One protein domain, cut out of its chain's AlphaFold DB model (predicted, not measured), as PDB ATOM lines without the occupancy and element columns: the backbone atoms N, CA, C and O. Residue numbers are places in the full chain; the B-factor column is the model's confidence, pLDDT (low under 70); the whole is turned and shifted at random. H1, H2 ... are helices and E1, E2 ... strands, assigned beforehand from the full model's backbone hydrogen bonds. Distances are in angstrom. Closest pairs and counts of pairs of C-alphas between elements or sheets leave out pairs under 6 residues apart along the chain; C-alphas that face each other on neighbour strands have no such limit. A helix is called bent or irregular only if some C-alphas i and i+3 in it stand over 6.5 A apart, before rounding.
ATOM      1  N   GLN A 361     146.224 113.529 213.052       83.81
ATOM      2  CA  GLN A 361     146.115 113.523 211.603       83.81
ATOM      3  C   GLN A 361     147.005 112.424 211.038       83.81
ATOM      4  O   GLN A 361     148.195 112.348 211.362       83.81
ATOM      5  N   PHE A 362     146.439 111.599 210.165       85.75
ATOM      6  CA  PHE A 362     147.167 110.552 209.465       85.75
ATOM      7  C   PHE A 362     146.802 110.561 207.991       85.75
ATOM      8  O   PHE A 362     145.651 110.809 207.641       85.75
ATOM      9  N   VAL A 363     147.767 110.193 207.157       88.75
ATOM     10  CA  VAL A 363     147.511 109.717 205.798       88.75
ATOM     11  C   VAL A 363     147.783 108.220 205.736       88.75
ATOM     12  O   VAL A 363     148.659 107.718 206.442       88.75
ATOM     13  N   THR A 364     147.027 107.511 204.907       91.69
ATOM     14  CA  THR A 364     147.214 106.079 204.663       91.69
ATOM     15  C   THR A 364     147.722 105.907 203.244       91.69
ATOM     16  O   THR A 364     147.142 106.464 202.316       91.69
ATOM     17  N   GLY A 365     148.818 105.170 203.084       93.19
ATOM     18  CA  GLY A 365     149.376 104.881 201.774       93.19
ATOM     19  C   GLY A 365     148.447 103.994 200.961       93.19
ATOM     20  O   GLY A 365     147.785 103.105 201.498       93.19
ATOM     21  N   ASP A 366     148.428 104.229 199.659       95.12
ATOM     22  CA  ASP A 366     147.743 103.406 198.661       95.12
ATOM     23  C   ASP A 366     148.731 102.638 197.769       95.12
ATOM     24  O   ASP A 366     148.317 101.820 196.957       95.12
ATOM     25  N   GLY A 367     150.040 102.838 197.959       95.62
ATOM     26  CA  GLY A 367     151.086 102.210 197.153       95.62
ATOM     27  C   GLY A 367     151.356 102.901 195.816       95.62
ATOM     28  O   GLY A 367     152.240 102.443 195.094       95.62
ATOM     29  N   GLU A 368     150.664 104.002 195.506       96.25
ATOM     30  CA  GLU A 368     150.784 104.718 194.231       96.25
ATOM     31  C   GLU A 368     151.172 106.187 194.431       96.25
ATOM     32  O   GLU A 368     152.121 106.668 193.805       96.25
ATOM     33  N   ARG A 369     150.483 106.894 195.334       95.56
ATOM     34  CA  ARG A 369     150.696 108.323 195.585       95.56
ATOM     35  C   ARG A 369     151.887 108.576 196.501       95.56
ATOM     36  O   ARG A 369     152.207 107.822 197.428       95.56
ATOM     37  N   SER A 370     152.549 109.700 196.253       93.69
ATOM     38  CA  SER A 370     153.581 110.238 197.129       93.69
ATOM     39  C   SER A 370     152.988 110.788 198.428       93.69
ATOM     40  O   SER A 370     151.823 111.179 198.499       93.69
ATOM     41  N   VAL A 371     153.817 110.877 199.469       89.31
ATOM     42  CA  VAL A 371     153.433 111.520 200.737       89.31
ATOM     43  C   VAL A 371     152.937 112.958 200.518       89.31
ATOM     44  O   VAL A 371     152.001 113.373 201.191       89.31
ATOM     45  N   ASP A 372     153.527 113.709 199.582       91.12
ATOM     46  CA  ASP A 372     153.089 115.070 199.240       91.12
ATOM     47  C   ASP A 372     151.644 115.107 198.735       91.12
ATOM     48  O   ASP A 372     150.838 115.904 199.211       91.12
ATOM     49  N   GLU A 373     151.314 114.217 197.801       93.94
ATOM     50  CA  GLU A 373     149.977 114.119 197.215       93.94
ATOM     51  C   GLU A 373     148.948 113.695 198.261       93.94
ATOM     52  O   GLU A 373     147.871 114.282 198.328       93.94
ATOM     53  N   LEU A 374     149.298 112.743 199.131       92.69
ATOM     54  CA  LEU A 374     148.437 112.319 200.236       92.69
ATOM     55  C   LEU A 374     148.193 113.449 201.252       92.69
ATOM     56  O   LEU A 374     147.087 113.582 201.770       92.69
ATOM     57  N   ILE A 375     149.204 114.277 201.540       89.06
ATOM     58  CA  ILE A 375     149.052 115.450 202.419       89.06
ATOM     59  C   ILE A 375     148.147 116.496 201.771       89.06
ATOM     60  O   ILE A 375     147.287 117.039 202.459       89.06
ATOM     61  N   ARG A 376     148.325 116.790 200.478       91.19
ATOM     62  CA  ARG A 376     147.472 117.748 199.756       91.19
ATOM     63  C   ARG A 376     146.020 117.288 199.730       91.19
ATOM     64  O   ARG A 376     145.150 118.062 200.107       91.19
ATOM     65  N   ASP A 377     145.786 116.019 199.404       91.94
ATOM     66  CA  ASP A 377     144.455 115.406 199.438       91.94
ATOM     67  C   ASP A 377     143.831 115.517 200.837       91.94
ATOM     68  O   ASP A 377     142.721 116.024 200.989       91.94
ATOM     69  N   TYR A 378     144.583 115.171 201.890       89.94
ATOM     70  CA  TYR A 378     144.137 115.407 203.263       89.94
ATOM     71  C   TYR A 378     143.800 116.882 203.498       89.94
ATOM     72  O   TYR A 378     142.766 117.181 204.076       89.94
ATOM     73  N   CYS A 379     144.632 117.827 203.068       88.88
ATOM     74  CA  CYS A 379     144.411 119.257 203.279       88.88
ATOM     75  C   CYS A 379     143.168 119.795 202.563       88.88
ATOM     76  O   CYS A 379     142.480 120.636 203.141       88.88
ATOM     77  N   ASP A 380     142.851 119.284 201.376       90.62
ATOM     78  CA  ASP A 380     141.727 119.731 200.547       90.62
ATOM     79  C   ASP A 380     140.369 119.170 201.001       90.62
ATOM     80  O   ASP A 380     139.317 119.747 200.688       90.62
ATOM     81  N   GLN A 381     140.376 118.084 201.782       88.12
ATOM     82  CA  GLN A 381     139.166 117.503 202.365       88.12
ATOM     83  C   GLN A 381     138.459 118.483 203.309       88.12
ATOM     84  O   GLN A 381     139.074 119.082 204.196       88.12
ATOM     85  N   GLU A 382     137.140 118.567 203.181       88.19
ATOM     86  CA  GLU A 382     136.261 119.276 204.106       88.19
ATOM     87  C   GLU A 382     135.169 118.309 204.569       88.19
ATOM     88  O   GLU A 382     134.496 117.684 203.753       88.19
ATOM     89  N   ILE A 383     135.050 118.148 205.883       85.81
ATOM     90  CA  ILE A 383     134.063 117.303 206.551       85.81
ATOM     91  C   ILE A 383     133.311 118.219 207.507       85.81
ATOM     92  O   ILE A 383     133.924 118.937 208.296       85.81
ATOM     93  N   ASN A 384     131.992 118.231 207.414       83.44
ATOM     94  CA  ASN A 384     131.147 119.044 208.273       83.44
ATOM     95  C   ASN A 384     129.828 118.309 208.479       83.44
ATOM     96  O   ASN A 384     128.819 118.642 207.854       83.44
ATOM     97  N   ASP A 385     129.880 117.258 209.291       83.44
ATOM     98  CA  ASP A 385     128.702 116.532 209.747       83.44
ATOM     99  C   ASP A 385     128.498 116.724 211.260       83.44
ATOM    100  O   ASP A 385     129.228 117.467 211.916       83.44
ATOM    101  N   GLU A 386     127.449 116.114 211.807       74.62
ATOM    102  CA  GLU A 386     127.067 116.267 213.216       74.62
ATOM    103  C   GLU A 386     128.161 115.793 214.193       74.62
ATOM    104  O   GLU A 386     128.342 116.379 215.265       74.62
ATOM    105  N   PHE A 387     128.926 114.770 213.817       81.12
ATOM    106  CA  PHE A 387     129.884 114.094 214.689       81.12
ATOM    107  C   PHE A 387     131.328 114.452 214.372       81.12
ATOM    108  O   PHE A 387     132.160 114.448 215.274       81.12
ATOM    109  N   LEU A 388     131.643 114.731 213.111       86.25
ATOM    110  CA  LEU A 388     132.992 114.923 212.614       86.25
ATOM    111  C   LEU A 388     133.108 116.213 211.810       86.25
ATOM    112  O   LEU A 388     132.355 116.504 210.882       86.25
ATOM    113  N   GLU A 389     134.149 116.967 212.142       83.81
ATOM    114  CA  GLU A 389     134.474 118.224 211.497       83.81
ATOM    115  C   GLU A 389     135.952 118.265 211.091       83.81
ATOM    116  O   GLU A 389     136.865 118.081 211.903       83.81
ATOM    117  N   LYS A 390     136.211 118.606 209.832       86.25
ATOM    118  CA  LYS A 390     137.530 118.927 209.296       86.25
ATOM    119  C   LYS A 390     137.389 120.043 208.276       86.25
ATOM    120  O   LYS A 390     136.571 119.971 207.374       86.25
ATOM    121  N   TYR A 391     138.251 121.042 208.373       81.56
ATOM    122  CA  TYR A 391     138.278 122.146 207.423       81.56
ATOM    123  C   TYR A 391     139.484 122.017 206.511       81.56
ATOM    124  O   TYR A 391     140.458 121.321 206.832       81.56
ATOM    125  N   ARG A 392     139.410 122.720 205.382       86.06
ATOM    126  CA  ARG A 392     140.564 122.891 204.512       86.06
ATOM    127  C   ARG A 392     141.691 123.598 205.250       86.06
ATOM    128  O   ARG A 392     141.452 124.492 206.065       86.06
ATOM    129  N   THR A 393     142.914 123.194 204.955       84.31
ATOM    130  CA  THR A 393     144.129 123.732 205.574       84.31
ATOM    131  C   THR A 393     145.213 123.936 204.536       84.31
ATOM    132  O   THR A 393     145.206 123.256 203.517       84.31
ATOM    133  N   ASP A 394     146.155 124.842 204.786       84.31
ATOM    134  CA  ASP A 394     147.296 125.018 203.889       84.31
ATOM    135  C   ASP A 394     148.272 123.834 204.062       84.31
ATOM    136  O   ASP A 394     148.749 123.601 205.177       84.31
ATOM    137  N   PRO A 395     148.618 123.086 202.997       83.44
ATOM    138  CA  PRO A 395     149.647 122.048 203.060       83.44
ATOM    139  C   PRO A 395     150.986 122.522 203.652       83.44
ATOM    140  O   PRO A 395     151.698 121.733 204.281       83.44
ATOM    141  N   ASN A 396     151.326 123.809 203.517       80.81
ATOM    142  CA  ASN A 396     152.535 124.390 204.103       80.81
ATOM    143  C   ASN A 396     152.567 124.285 205.636       80.81
ATOM    144  O   ASN A 396     153.647 124.073 206.197       80.81
ATOM    145  N   ASP A 397     151.407 124.322 206.305       73.19
ATOM    146  CA  ASP A 397     151.307 124.136 207.761       73.19
ATOM    147  C   ASP A 397     151.803 122.746 208.194       73.19
ATOM    148  O   ASP A 397     152.324 122.570 209.304       73.19
ATOM    149  N   PHE A 398     151.688 121.754 207.305       73.19
ATOM    150  CA  PHE A 398     152.200 120.407 207.527       73.19
ATOM    151  C   PHE A 398     153.647 120.246 207.084       73.19
ATOM    152  O   PHE A 398     154.381 119.513 207.742       73.19
ATOM    153  N   TYR A 399     154.106 120.910 206.022       73.81
ATOM    154  CA  TYR A 399     155.475 120.720 205.531       73.81
ATOM    155  C   TYR A 399     156.542 121.178 206.529       73.81
ATOM    156  O   TYR A 399     157.545 120.482 206.709       73.81
ATOM    157  N   ASP A 400     156.327 122.290 207.233       63.75
ATOM    158  CA  ASP A 400     157.268 122.773 208.251       63.75
ATOM    159  C   ASP A 400     157.378 121.805 209.437       63.75
ATOM    160  O   ASP A 400     158.473 121.522 209.935       63.75
ATOM    161  N   ARG A 401     156.252 121.208 209.841       59.97
ATOM    162  CA  ARG A 401     156.199 120.181 210.890       59.97
ATOM    163  C   ARG A 401     156.746 118.843 210.411       59.97
ATOM    164  O   ARG A 401     157.541 118.236 211.121       59.97
ATOM    165  N   PHE A 402     156.433 118.429 209.186       59.78
ATOM    166  CA  PHE A 402     156.991 117.238 208.552       59.78
ATOM    167  C   PHE A 402     158.516 117.321 208.486       59.78
ATOM    168  O   PHE A 402     159.194 116.316 208.657       59.78
ATOM    169  N   ARG A 403     159.101 118.515 208.316       57.03
ATOM    170  CA  ARG A 403     160.560 118.717 208.370       57.03
ATOM    171  C   ARG A 403     161.149 118.534 209.772       57.03
ATOM    172  O   ARG A 403     162.270 118.036 209.868       57.03
ATOM    173  N   ILE A 404     160.411 118.881 210.827       51.19
ATOM    174  CA  ILE A 404     160.780 118.585 212.225       51.19
ATOM    175  C   ILE A 404     160.645 117.076 212.487       51.19
ATOM    176  O   ILE A 404     161.537 116.461 213.069       51.19
ATOM    177  N   HIS A 405     159.583 116.466 211.958       56.34
ATOM    178  CA  HIS A 405     159.236 115.061 212.157       56.34
ATOM    179  C   HIS A 405     159.965 114.081 211.213       56.34
ATOM    180  O   HIS A 405     159.993 112.872 211.442       56.34
ATOM    181  N   LYS A 406     160.658 114.601 210.188       53.03
ATOM    182  CA  LYS A 406     161.497 113.857 209.228       53.03
ATOM    183  C   LYS A 406     162.560 112.994 209.916       53.03
ATOM    184  O   LYS A 406     163.049 112.037 209.321       53.03
ATOM    185  N   LYS A 407     162.930 113.331 211.157       50.44
ATOM    186  CA  LYS A 407     163.878 112.556 211.966       50.44
ATOM    187  C   LYS A 407     163.298 111.248 212.525       50.44
ATOM    188  O   LYS A 407     164.096 110.393 212.885       50.44
ATOM    189  N   PHE A 408     161.972 111.073 212.541       50.12
ATOM    190  CA  PHE A 408     161.304 109.893 213.109       50.12
ATOM    191  C   PHE A 408     160.732 108.936 212.054       50.12
ATOM    192  O   PHE A 408     160.701 107.733 212.277       50.12
ATOM    193  N   THR A 409     160.312 109.436 210.888       61.72
ATOM    194  CA  THR A 409     159.643 108.600 209.870       61.72
ATOM    195  C   THR A 409     160.585 108.090 208.780       61.72
ATOM    196  O   THR A 409     160.242 107.161 208.058       61.72
ATOM    197  N   HIS A 410     161.759 108.713 208.608       66.75
ATOM    198  CA  HIS A 410     162.706 108.472 207.504       66.75
ATOM    199  C   HIS A 410     162.114 108.592 206.077       66.75
ATOM    200  O   HIS A 410     162.826 108.369 205.095       66.75
ATOM    201  N   LYS A 411     160.844 108.995 205.926       73.94
ATOM    202  CA  LYS A 411     160.172 109.189 204.634       73.94
ATOM    203  C   LYS A 411     160.477 110.579 204.064       73.94
ATOM    204  O   LYS A 411     160.792 111.532 204.780       73.94
ATOM    205  N   LYS A 412     160.388 110.707 202.740       82.69
ATOM    206  CA  LYS A 412     160.522 111.987 202.022       82.69
ATOM    207  C   LYS A 412     159.154 112.361 201.459       82.69
ATOM    208  O   LYS A 412     158.383 111.476 201.134       82.69
ATOM    209  N   LEU A 413     158.880 113.644 201.232       85.00
ATOM    210  CA  LEU A 413     157.619 114.055 200.589       85.00
ATOM    211  C   LEU A 413     157.386 113.350 199.238       85.00
ATOM    212  O   LEU A 413     156.270 112.982 198.910       85.00
ATOM    213  N   LYS A 414     158.466 113.073 198.495       89.50
ATOM    214  CA  LYS A 414     158.421 112.357 197.211       89.50
ATOM    215  C   LYS A 414     158.358 110.826 197.320       89.50
ATOM    216  O   LYS A 414     158.324 110.171 196.288       89.50
ATOM    217  N   SER A 415     158.449 110.232 198.515       90.12
ATOM    218  CA  SER A 415     158.351 108.770 198.626       90.12
ATOM    219  C   SER A 415     156.905 108.329 198.460       90.12
ATOM    220  O   SER A 415     156.025 108.944 199.057       90.12
ATOM    221  N   ILE A 416     156.692 107.247 197.715       93.31
ATOM    222  CA  ILE A 416     155.413 106.538 197.679       93.31
ATOM    223  C   ILE A 416     155.211 105.852 199.030       93.31
ATOM    224  O   ILE A 416     156.128 105.193 199.536       93.31
ATOM    225  N   LEU A 417     154.040 106.051 199.635       90.62
ATOM    226  CA  LEU A 417     153.686 105.411 200.898       90.62
ATOM    227  C   LEU A 417     153.038 104.047 200.589       90.62
ATOM    228  O   LEU A 417     152.014 104.024 199.906       90.62
ATOM    229  N   PRO A 418     153.623 102.917 201.034       93.50
ATOM    230  CA  PRO A 418     153.077 101.583 200.793       93.50
ATOM    231  C   PRO A 418     151.607 101.454 201.193       93.50
ATOM    232  O   PRO A 418     151.171 102.052 202.179       93.50
ATOM    233  N   ALA A 419     150.865 100.633 200.449       96.19
ATOM    234  CA  ALA A 419     149.451 100.388 200.701       96.19
ATOM    235  C   ALA A 419     149.206  99.944 202.157       96.19
ATOM    236  O   ALA A 419     149.818  98.991 202.638       96.19
ATOM    237  N   GLY A 420     148.323 100.656 202.862       93.00
ATOM    238  CA  GLY A 420     147.967 100.394 204.261       93.00
ATOM    239  C   GLY A 420     148.936 100.959 205.309       93.00
ATOM    240  O   GLY A 420     148.596 100.972 206.492       93.00
ATOM    241  N   GLU A 421     150.111 101.473 204.921       90.31
ATOM    242  CA  GLU A 421     151.026 102.132 205.859       90.31
ATOM    243  C   GLU A 421     150.429 103.478 206.300       90.31
ATOM    244  O   GLU A 421     150.110 104.329 205.469       90.31
ATOM    245  N   ARG A 422     150.270 103.690 207.613       88.50
ATOM    246  CA  ARG A 422     149.776 104.958 208.170       88.50
ATOM    247  C   ARG A 422     150.933 105.866 208.554       88.50
ATOM    248  O   ARG A 422     151.816 105.474 209.311       88.50
ATOM    249  N   LEU A 423     150.869 107.113 208.106       85.06
ATOM    250  CA  LEU A 423     151.844 108.150 208.406       85.06
ATOM    251  C   LEU A 423     151.174 109.285 209.180       85.06
ATOM    252  O   LEU A 423     150.266 109.942 208.673       85.06
ATOM    253  N   ARG A 424     151.634 109.524 210.411       82.56
ATOM    254  CA  ARG A 424     151.189 110.650 211.242       82.56
ATOM    255  C   ARG A 424     151.748 111.959 210.690       82.56
ATOM    256  O   ARG A 424     152.944 112.046 210.415       82.56
ATOM    257  N   LEU A 425     150.896 112.973 210.550       77.62
ATOM    258  CA  LEU A 425     151.296 114.268 209.988       77.62
ATOM    259  C   LEU A 425     151.796 115.263 211.045       77.62
ATOM    260  O   LEU A 425     152.559 116.171 210.718       77.62
ATOM    261  N   SER A 426     151.361 115.121 212.301       74.56
ATOM    262  CA  SER A 426     151.701 116.040 213.392       74.56
ATOM    263  C   SER A 426     151.717 115.357 214.760       74.56
ATOM    264  O   SER A 426     150.915 114.467 215.061       74.56
ATOM    265  N   ASP A 427     152.589 115.861 215.629       71.56
ATOM    266  CA  ASP A 427     152.750 115.423 217.019       71.56
ATOM    267  C   ASP A 427     151.573 115.808 217.891       71.56
ATOM    268  O   ASP A 427     151.299 115.147 218.884       71.56
ATOM    269  N   LEU A 428     150.834 116.840 217.494       74.62
ATOM    270  CA  LEU A 428     149.750 117.398 218.284       74.62
ATOM    271  C   LEU A 428     148.454 117.374 217.486       74.62
ATOM    272  O   LEU A 428     148.441 117.835 216.334       74.62
ATOM    273  N   PRO A 429     147.345 116.949 218.106       77.94
ATOM    274  CA  PRO A 429     146.041 117.011 217.484       77.94
ATOM    275  C   PRO A 429     145.515 118.449 217.627       77.94
ATOM    276  O   PRO A 429     144.686 118.761 218.474       77.94
ATOM    277  N   SER A 430     146.084 119.388 216.868       74.75
ATOM    278  CA  SER A 430     145.687 120.800 216.897       74.75
ATOM    279  C   SER A 430     144.781 121.140 215.721       74.75
ATOM    280  O   SER A 430     145.123 120.854 214.573       74.75
ATOM    281  N   ALA A 431     143.683 121.850 215.988       67.38
ATOM    282  CA  ALA A 431     142.810 122.390 214.945       67.38
ATOM    283  C   ALA A 431     143.560 123.339 213.992       67.38
ATOM    284  O   ALA A 431     143.293 123.337 212.797       67.38
ATOM    285  N   SER A 432     144.558 124.084 214.490       65.31
ATOM    286  CA  SER A 432     145.433 124.927 213.654       65.31
ATOM    287  C   SER A 432     146.296 124.132 212.667       65.31
ATOM    288  O   SER A 432     146.897 124.730 211.793       65.31
ATOM    289  N   TYR A 433     146.381 122.809 212.829       66.19
ATOM    290  CA  TYR A 433     147.064 121.880 211.928       66.19
ATOM    291  C   TYR A 433     146.058 120.899 211.320       66.19
ATOM    292  O   TYR A 433     146.338 119.710 211.210       66.19
ATOM    293  N   GLY A 434     144.829 121.350 211.063       72.38
ATOM    294  CA  GLY A 434     143.814 120.553 210.373       72.38
ATOM    295  C   GLY A 434     143.433 119.260 211.084       72.38
ATOM    296  O   GLY A 434     143.106 118.289 210.406       72.38
ATOM    297  N   ALA A 435     143.521 119.203 212.421       80.00
ATOM    298  CA  ALA A 435     143.015 118.059 213.178       80.00
ATOM    299  C   ALA A 435     141.545 117.806 212.848       80.00
ATOM    300  O   ALA A 435     140.735 118.737 212.895       80.00
ATOM    301  N   LEU A 436     141.223 116.541 212.577       85.81
ATOM    302  CA  LEU A 436     139.849 116.067 212.594       85.81
ATOM    303  C   LEU A 436     139.304 116.241 214.016       85.81
ATOM    304  O   LEU A 436     139.957 115.866 214.997       85.81
TER     305      LEU A 436
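What this domain is: This is residues 361 to 436 of the 510 residues of the protein "ATP-grasp domain-containing protein" of Geminicoccus sp (UniProt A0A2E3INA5). Two helices and a tiny two-strand sheet, E1 beside E3, gather loosely round the middle: H1 packs beside E1, and H2 meets H1 with residues 395 to 398 alone, then slants away. A narrow loop with E2 reaches out at the other end of the longest axis, and the unnamed last stretch folds back between. The printed part has 76 residues, in the order E1, H1, E2, H2, E3; E1 and E3 are antiparallel, and the class is mixed, helices and strands, with under half of the residues in named elements. The whole is compact, with a radius of gyration of the C-alphas of 12.1 A and spans of 35 by 24 by 16 A.

Where its parts are: Find C-alpha 362 at (147.167, 110.552, 209.465), where strand E1, residues 362 to 364, begins. Helix H1, residues 371 to 380, runs 14.3 A from C-alpha 371 at (153.433, 111.520, 200.737). Strand E2 is residues 388 to 390. Helix H2, residues 395 to 409, spans 18.1 A and is only just irregular: C-alphas 404 and 407 are 6.8 A apart. Strand E3, residues 422 to 424, ends at (151.189, 110.650, 211.242).

How they stand to each other: Look first at E1 and E3, antiparallel at 158 degrees, with N 363 and O 423 within hydrogen-bond range at 2.9 A. The closest C-alphas of E1 and H1, those of Val 363 and Leu 374, are 6.2 A apart. H1 and H2 touch, closest at the C-alphas of Arg 376 and Pro 395, 5.8 A, at a steep tilt of 38 degrees, opposite ways. E2 pairs with no named strand, but residues 383 to 384 pair antiparallel with its residues 389 to 390. Every O i to N i+4 pair is within range in H1, and 8 of 11 in H2.

The domain as a whole: The C-alphas farthest apart, those of Glu 386 and Lys 407, are 37.0 A apart. The printed part has no cut. The link from H2 to E3 is long. Confidence is under 70 at residues 400 to 410 and 431 to 433.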